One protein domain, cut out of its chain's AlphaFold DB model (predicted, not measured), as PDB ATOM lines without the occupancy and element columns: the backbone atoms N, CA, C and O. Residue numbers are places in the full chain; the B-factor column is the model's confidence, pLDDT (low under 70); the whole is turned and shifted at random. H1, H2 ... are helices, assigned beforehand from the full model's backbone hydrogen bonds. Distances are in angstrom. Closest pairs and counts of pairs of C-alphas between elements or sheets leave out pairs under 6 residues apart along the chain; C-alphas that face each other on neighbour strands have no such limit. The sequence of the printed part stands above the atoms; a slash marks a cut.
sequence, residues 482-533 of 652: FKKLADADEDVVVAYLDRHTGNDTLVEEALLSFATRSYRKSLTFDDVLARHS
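What this domain is: This is residues 482 to 533 of the 652 residues of an uncharacterized protein of Streptomyces sp. jing01 (UniProt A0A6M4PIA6). Two helices of equal residue count, H2 and H3, run side by side in opposite ways with a gap between them, and two short helices, H1 and H4, pack on H3 at different places, H1 beside its last residues. H4 also comes near H2, and the centres of H2, H3 and H4 make a triangle. The printed part has 52 residues, with four named helices in the order H1, H2, H3, H4 and no named strand; its class is all helix. It is compact, with a radius of gyration of the C-alphas of 9.6 A, and its rounded outline spans 25 by 18 by 18 A.

How they stand to each other: Start at the first printed residue, where H1 takes residues 482 to 486. It touches H3, residues 504 to 514; look at the C-alphas of Phe 482 and Ser 513, their closest, 4.5 A apart. H1 is close to but not clearly touching H2, residues 490 to 500, with the closest C-alphas, those of Leu 485 and Val 493, 6.8 A apart. H2 and H3 are also close but not clearly touching; their closest C-alphas, those of Leu 497 and Val 507, are 7.5 A apart. Their lines stand at a shallow tilt of 14 degrees, and they run opposite ways. Further on, H4, residues 525 to 529, touches H3; the closest C-alphas, those of Leu 511 and Phe 525, are 6.5 A apart. H2 and H4 are near each other, while H1 and H4 are apart. In the backbone, every O i to N i+4 pair of H1 and H4 is within hydrogen-bond range, against 5 of 7 in H2 and 6 of 7 in H3.

Where its parts are: Find C-alpha 482 at (50.467, 14.208, -147.570); from there H1 runs to residue 486. Then look for C-alpha 490 at (62.173, 7.362, -149.401), where H2 begins; it covers 15.6 A to C-alpha 500. H3 starts at C-alpha 504 and covers 16.1 A to C-alpha 514. H4 ends at C-alpha 529, at (60.790, 18.768, -139.318), 6.2 A from C-alpha 525.

The domain as a whole: The two C-alphas farthest apart are those of Asp 487 and Ser 533, 25.2 A. The printed part has no cut. The links from H1 to H2 and from H2 to H3 are tight, with 3 residues each, and the one from H3 to H4 is short, with 10 residues. The model's mean pLDDT over the printed part is 84.4, and residues 518 to 519, in that last link, are under 70.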
ATOM      1  N   PHE A 482      49.803  15.211-148.415       86.25
ATOM      2  CA  PHE A 482      50.467  14.208-147.570       86.25
ATOM      3  C   PHE A 482      50.375  12.741-148.027       86.25
ATOM      4  O   PHE A 482      51.356  12.002-147.946       86.25
ATOM      5  N   LYS A 483      49.226  12.302-148.559       85.38
ATOM      6  CA  LYS A 483      49.028  10.916-149.029       85.38
ATOM      7  C   LYS A 483      49.991  10.532-150.158       85.38
ATOM      8  O   LYS A 483      50.615   9.480-150.108       85.38
ATOM      9  N   LYS A 484      50.198  11.436-151.118       83.50
ATOM     10  CA  LYS A 484      51.072  11.228-152.286       83.50
ATOM     11  C   LYS A 484      52.563  11.171-151.912       83.50
ATOM     12  O   LYS A 484      53.359  10.640-152.676       83.50
ATOM     13  N   LEU A 485      52.929  11.685-150.731       83.88
ATOM     14  CA  LEU A 485      54.258  11.532-150.122       83.88
ATOM     15  C   LEU A 485      54.381  10.251-149.282       83.88
ATOM     16  O   LEU A 485      55.487   9.734-149.113       83.88
ATOM     17  N   ALA A 486      53.272   9.722-148.758       84.06
ATOM     18  CA  ALA A 486      53.243   8.446-148.047       84.06
ATOM     19  C   ALA A 486      53.454   7.266-149.016       84.06
ATOM     20  O   ALA A 486      54.247   6.373-148.730       84.06
ATOM     21  N   ASP A 487      52.832   7.300-150.195       81.06
ATOM     22  CA  ASP A 487      52.918   6.219-151.192       81.06
ATOM     23  C   ASP A 487      54.297   6.106-151.887       81.06
ATOM     24  O   ASP A 487      54.567   5.132-152.585       81.06
ATOM     25  N   ALA A 488      55.190   7.084-151.697       78.06
ATOM     26  CA  ALA A 488      56.463   7.200-152.410       78.06
ATOM     27  C   ALA A 488      57.674   6.540-151.715       78.06
ATOM     28  O   ALA A 488      57.733   6.429-150.486       78.06
ATOM     29  N   ASP A 489      58.676   6.168-152.521       78.00
ATOM     30  CA  ASP A 489      59.988   5.691-152.061       78.00
ATOM     31  C   ASP A 489      60.824   6.803-151.402       78.00
ATOM     32  O   ASP A 489      60.798   7.968-151.798       78.00
ATOM     33  N   GLU A 490      61.590   6.431-150.378       82.19
ATOM     34  CA  GLU A 490      62.173   7.362-149.401       82.19
ATOM     35  C   GLU A 490      63.336   8.190-149.945       82.19
ATOM     36  O   GLU A 490      63.297   9.414-149.826       82.19
ATOM     37  N   ASP A 491      64.301   7.549-150.619       78.56
ATOM     38  CA  ASP A 491      65.382   8.212-151.373       78.56
ATOM     39  C   ASP A 491      64.820   9.302-152.294       78.56
ATOM     40  O   ASP A 491      65.444  10.334-152.551       78.56
ATOM     41  N   VAL A 492      63.600   9.070-152.779       77.81
ATOM     42  CA  VAL A 492      62.925   9.967-153.688       77.81
ATOM     43  C   VAL A 492      62.181  11.083-152.970       77.81
ATOM     44  O   VAL A 492      62.225  12.203-153.462       77.81
ATOM     45  N   VAL A 493      61.557  10.838-151.813       81.44
ATOM     46  CA  VAL A 493      60.993  11.904-150.960       81.44
ATOM     47  C   VAL A 493      62.097  12.841-150.454       81.44
ATOM     48  O   VAL A 493      61.913  14.056-150.498       81.44
ATOM     49  N   VAL A 494      63.269  12.314-150.075       82.50
ATOM     50  CA  VAL A 494      64.471  13.109-149.739       82.50
ATOM     51  C   VAL A 494      64.854  14.009-150.915       82.50
ATOM     52  O   VAL A 494      64.741  15.233-150.832       82.50
ATOM     53  N   ALA A 495      65.155  13.401-152.069       74.94
ATOM     54  CA  ALA A 495      65.482  14.113-153.304       74.94
ATOM     55  C   ALA A 495      64.313  14.945-153.872       74.94
ATOM     56  O   ALA A 495      64.446  15.557-154.936       74.94
ATOM     57  N   TYR A 496      63.152  14.950-153.216       79.38
ATOM     58  CA  TYR A 496      61.996  15.758-153.560       79.38
ATOM     59  C   TYR A 496      61.868  17.003-152.680       79.38
ATOM     60  O   TYR A 496      61.678  18.097-153.215       79.38
ATOM     61  N   LEU A 497      62.038  16.855-151.364       86.56
ATOM     62  CA  LEU A 497      62.057  17.964-150.409       86.56
ATOM     63  C   LEU A 497      63.248  18.895-150.653       86.56
ATOM     64  O   LEU A 497      63.068  20.107-150.722       86.56
ATOM     65  N   ASP A 498      64.437  18.339-150.885       80.69
ATOM     66  CA  ASP A 498      65.666  19.131-151.038       80.69
ATOM     67  C   ASP A 498      65.602  20.059-152.272       80.69
ATOM     68  O   ASP A 498      66.055  21.206-152.232       80.69
ATOM     69  N   ARG A 499      64.926  19.615-153.346       76.50
ATOM     70  CA  ARG A 499      64.634  20.421-154.551       76.50
ATOM     71  C   ARG A 499      63.657  21.583-154.317       76.50
ATOM     72  O   ARG A 499      63.557  22.449-155.181       76.50
ATOM     73  N   HIS A 500      62.947  21.607-153.191       80.88
ATOM     74  CA  HIS A 500      61.923  22.604-152.852       80.88
ATOM     75  C   HIS A 500      62.161  23.205-151.454       80.88
ATOM     76  O   HIS A 500      61.217  23.538-150.734       80.88
ATOM     77  N   THR A 501      63.437  23.337-151.076       82.62
ATOM     78  CA  THR A 501      63.891  23.956-149.823       82.62
ATOM     79  C   THR A 501      63.230  25.325-149.603       82.62
ATOM     80  O   THR A 501      63.192  26.150-150.516       82.62
ATOM     81  N   GLY A 502      62.717  25.568-148.392       80.56
ATOM     82  CA  GLY A 502      62.006  26.802-148.024       80.56
ATOM     83  C   GLY A 502      60.492  26.796-148.287       80.56
ATOM     84  O   GLY A 502      59.834  27.800-148.028       80.56
ATOM     85  N   ASN A 503      59.916  25.694-148.781       88.38
ATOM     86  CA  ASN A 503      58.463  25.525-148.885       88.38
ATOM     87  C   ASN A 503      57.894  24.845-147.625       88.38
ATOM     88  O   ASN A 503      57.679  23.632-147.604       88.38
ATOM     89  N   ASP A 504      57.638  25.644-146.589       91.94
ATOM     90  CA  ASP A 504      57.085  25.185-145.305       91.94
ATOM     91  C   ASP A 504      55.792  24.367-145.464       91.94
ATOM     92  O   ASP A 504      55.667  23.298-144.874       91.94
ATOM     93  N   THR A 505      54.869  24.778-146.342       91.19
ATOM     94  CA  THR A 505      53.617  24.044-146.610       91.19
ATOM     95  C   THR A 505      53.866  22.626-147.142       91.19
ATOM     96  O   THR A 505      53.154  21.691-146.780       91.19
ATOM     97  N   LEU A 506      54.889  22.432-147.985       89.38
ATOM     98  CA  LEU A 506      55.287  21.098-148.451       89.38
ATOM     99  C   LEU A 506      55.917  20.273-147.317       89.38
ATOM    100  O   LEU A 506      55.717  19.059-147.265       89.38
ATOM    101  N   VAL A 507      56.646  20.917-146.402       91.50
ATOM    102  CA  VAL A 507      57.200  20.266-145.207       91.50
ATOM    103  C   VAL A 507      56.080  19.841-144.250       91.50
ATOM    104  O   VAL A 507      56.080  18.694-143.812       91.50
ATOM    105  N   GLU A 508      55.065  20.676-144.000       94.00
ATOM    106  CA  GLU A 508      53.872  20.294-143.225       94.00
ATOM    107  C   GLU A 508      53.163  19.061-143.813       94.00
ATOM    108  O   GLU A 508      52.844  18.115-143.090       94.00
ATOM    109  N   GLU A 509      52.934  19.030-145.131       92.62
ATOM    110  CA  GLU A 509      52.317  17.878-145.799       92.62
ATOM    111  C   GLU A 509      53.230  16.635-145.764       92.62
ATOM    112  O   GLU A 509      52.746  15.507-145.643       92.62
ATOM    113  N   ALA A 510      54.555  16.809-145.784       89.88
ATOM    114  CA  ALA A 510      55.502  15.715-145.584       89.88
ATOM    115  C   ALA A 510      55.467  15.161-144.147       89.88
ATOM    116  O   ALA A 510      55.471  13.940-143.980       89.88
ATOM    117  N   LEU A 511      55.344  16.015-143.126       92.94
ATOM    118  CA  LEU A 511      55.155  15.610-141.724       92.94
ATOM    119  C   LEU A 511      53.836  14.843-141.542       92.94
ATOM    120  O   LEU A 511      53.820  13.752-140.971       92.94
ATOM    121  N   LEU A 512      52.737  15.350-142.112       92.50
ATOM    122  CA  LEU A 512      51.434  14.673-142.114       92.50
ATOM    123  C   LEU A 512      51.468  13.311-142.845       92.50
ATOM    124  O   LEU A 512      50.648  12.437-142.549       92.50
ATOM    125  N   SER A 513      52.431  13.075-143.751       90.88
ATOM    126  CA  SER A 513      52.564  11.789-144.457       90.88
ATOM    127  C   SER A 513      52.916  10.627-143.519       90.88
ATOM    128  O   SER A 513      52.423   9.514-143.718       90.88
ATOM    129  N   PHE A 514      53.679  10.882-142.447       89.06
ATOM    130  CA  PHE A 514      54.064   9.857-141.468       89.06
ATOM    131  C   PHE A 514      52.862   9.298-140.701       89.06
ATOM    132  O   PHE A 514      52.835   8.112-140.381       89.06
ATOM    133  N   ALA A 515      51.813  10.102-140.483       86.38
ATOM    134  CA  ALA A 515      50.577   9.616-139.870       86.38
ATOM    135  C   ALA A 515      49.814   8.610-140.764       86.38
ATOM    136  O   ALA A 515      48.972   7.863-140.263       86.38
ATOM    137  N   THR A 516      50.117   8.576-142.069       83.75
ATOM    138  CA  THR A 516      49.574   7.607-143.041       83.75
ATOM    139  C   THR A 516      50.516   6.417-143.263       83.75
ATOM    140  O   THR A 516      50.049   5.289-143.384       83.75
ATOM    141  N   ARG A 517      51.838   6.648-143.288       78.19
ATOM    142  CA  ARG A 517      52.877   5.610-143.389       78.19
ATOM    143  C   ARG A 517      53.958   5.860-142.338       78.19
ATOM    144  O   ARG A 517      54.886   6.630-142.566       78.19
ATOM    145  N   SER A 518      53.831   5.178-141.204       63.25
ATOM    146  CA  SER A 518      54.699   5.352-140.035       63.25
ATOM    147  C   SER A 518      56.086   4.716-140.178       63.25
ATOM    148  O   SER A 518      57.015   5.154-139.509       63.25
ATOM    149  N   TYR A 519      56.257   3.717-141.054       61.97
ATOM    150  CA  TYR A 519      57.557   3.080-141.294       61.97
ATOM    151  C   TYR A 519      58.261   3.619-142.547       61.97
ATOM    152  O   TYR A 519      57.763   3.495-143.675       61.97
ATOM    153  N   ARG A 520      59.464   4.150-142.317       73.06
ATOM    154  CA  ARG A 520      60.487   4.524-143.297       73.06
ATOM    155  C   ARG A 520      61.841   3.981-142.796       73.06
ATOM    156  O   ARG A 520      62.067   3.930-141.590       73.06
ATOM    157  N   LYS A 521      62.704   3.515-143.700       72.38
ATOM    158  CA  LYS A 521      64.032   2.932-143.436       72.38
ATOM    159  C   LYS A 521      65.142   3.957-143.201       72.38
ATOM    160  O   LYS A 521      66.077   3.642-142.472       72.38
ATOM    161  N   SER A 522      65.098   5.111-143.869       76.94
ATOM    162  CA  SER A 522      66.196   6.094-143.887       76.94
ATOM    163  C   SER A 522      65.764   7.541-143.646       76.94
ATOM    164  O   SER A 522      66.587   8.326-143.189       76.94
ATOM    165  N   LEU A 523      64.504   7.901-143.918       84.44
ATOM    166  CA  LEU A 523      63.977   9.250-143.674       84.44
ATOM    167  C   LEU A 523      63.142   9.297-142.386       84.44
ATOM    168  O   LEU A 523      62.043   8.737-142.352       84.44
ATOM    169  N   THR A 524      63.621   9.993-141.349       89.06
ATOM    170  CA  THR A 524      62.885  10.158-140.083       89.06
ATOM    171  C   THR A 524      61.925  11.354-140.107       89.06
ATOM    172  O   THR A 524      61.949  12.190-141.013       89.06
ATOM    173  N   PHE A 525      61.055  11.443-139.096       90.00
ATOM    174  CA  PHE A 525      60.146  12.578-138.920       90.00
ATOM    175  C   PHE A 525      60.902  13.874-138.588       90.00
ATOM    176  O   PHE A 525      60.622  14.915-139.182       90.00
ATOM    177  N   ASP A 526      61.890  13.813-137.686       90.25
ATOM    178  CA  ASP A 526      62.655  14.996-137.284       90.25
ATOM    179  C   ASP A 526      63.589  15.507-138.408       90.25
ATOM    180  O   ASP A 526      63.772  16.717-138.521       90.25
ATOM    181  N   ASP A 527      64.065  14.644-139.323       89.50
ATOM    182  CA  ASP A 527      64.767  15.078-140.552       89.50
ATOM    183  C   ASP A 527      63.889  15.969-141.445       89.50
ATOM    184  O   ASP A 527      64.371  16.903-142.092       89.50
ATOM    185  N   VAL A 528      62.592  15.659-141.539       91.31
ATOM    186  CA  VAL A 528      61.631  16.476-142.291       91.31
ATOM    187  C   VAL A 528      61.314  17.749-141.509       91.31
ATOM    188  O   VAL A 528      61.314  18.831-142.088       91.31
ATOM    189  N   LEU A 529      61.121  17.643-140.193       92.31
ATOM    190  CA  LEU A 529      60.790  18.768-139.318       92.31
ATOM    191  C   LEU A 529      61.890  19.841-139.300       92.31
ATOM    192  O   LEU A 529      61.588  21.032-139.321       92.31
ATOM    193  N   ALA A 530      63.160  19.429-139.336       91.88
ATOM    194  CA  ALA A 530      64.318  20.320-139.397       91.88
ATOM    195  C   ALA A 530      64.418  21.140-140.702       91.88
ATOM    196  O   ALA A 530      65.217  22.074-140.770       91.88
ATOM    197  N   ARG A 531      63.618  20.824-141.734       90.62
ATOM    198  CA  ARG A 531      63.512  21.613-142.976       90.62
ATOM    199  C   ARG A 531      62.481  22.756-142.890       90.62
ATOM    200  O   ARG A 531      62.404  23.541-143.830       90.62
ATOM    201  N   HIS A 532      61.696  22.842-141.810       94.56
ATOM    202  CA  HIS A 532      60.686  23.888-141.595       94.56
ATOM    203  C   HIS A 532      61.306  25.157-140.979       94.56
ATOM    204  O   HIS A 532      62.167  25.058-140.107       94.56
ATOM    205  N   SER A 533      60.844  26.352-141.362       92.31
ATOM    206  CA  SER A 533      61.396  27.626-140.863       92.31
ATOM    207  C   SER A 533      61.173  27.855-139.359       92.31
ATOM    208  O   SER A 533      62.033  28.417-138.680       92.31
TER     209      SER A 533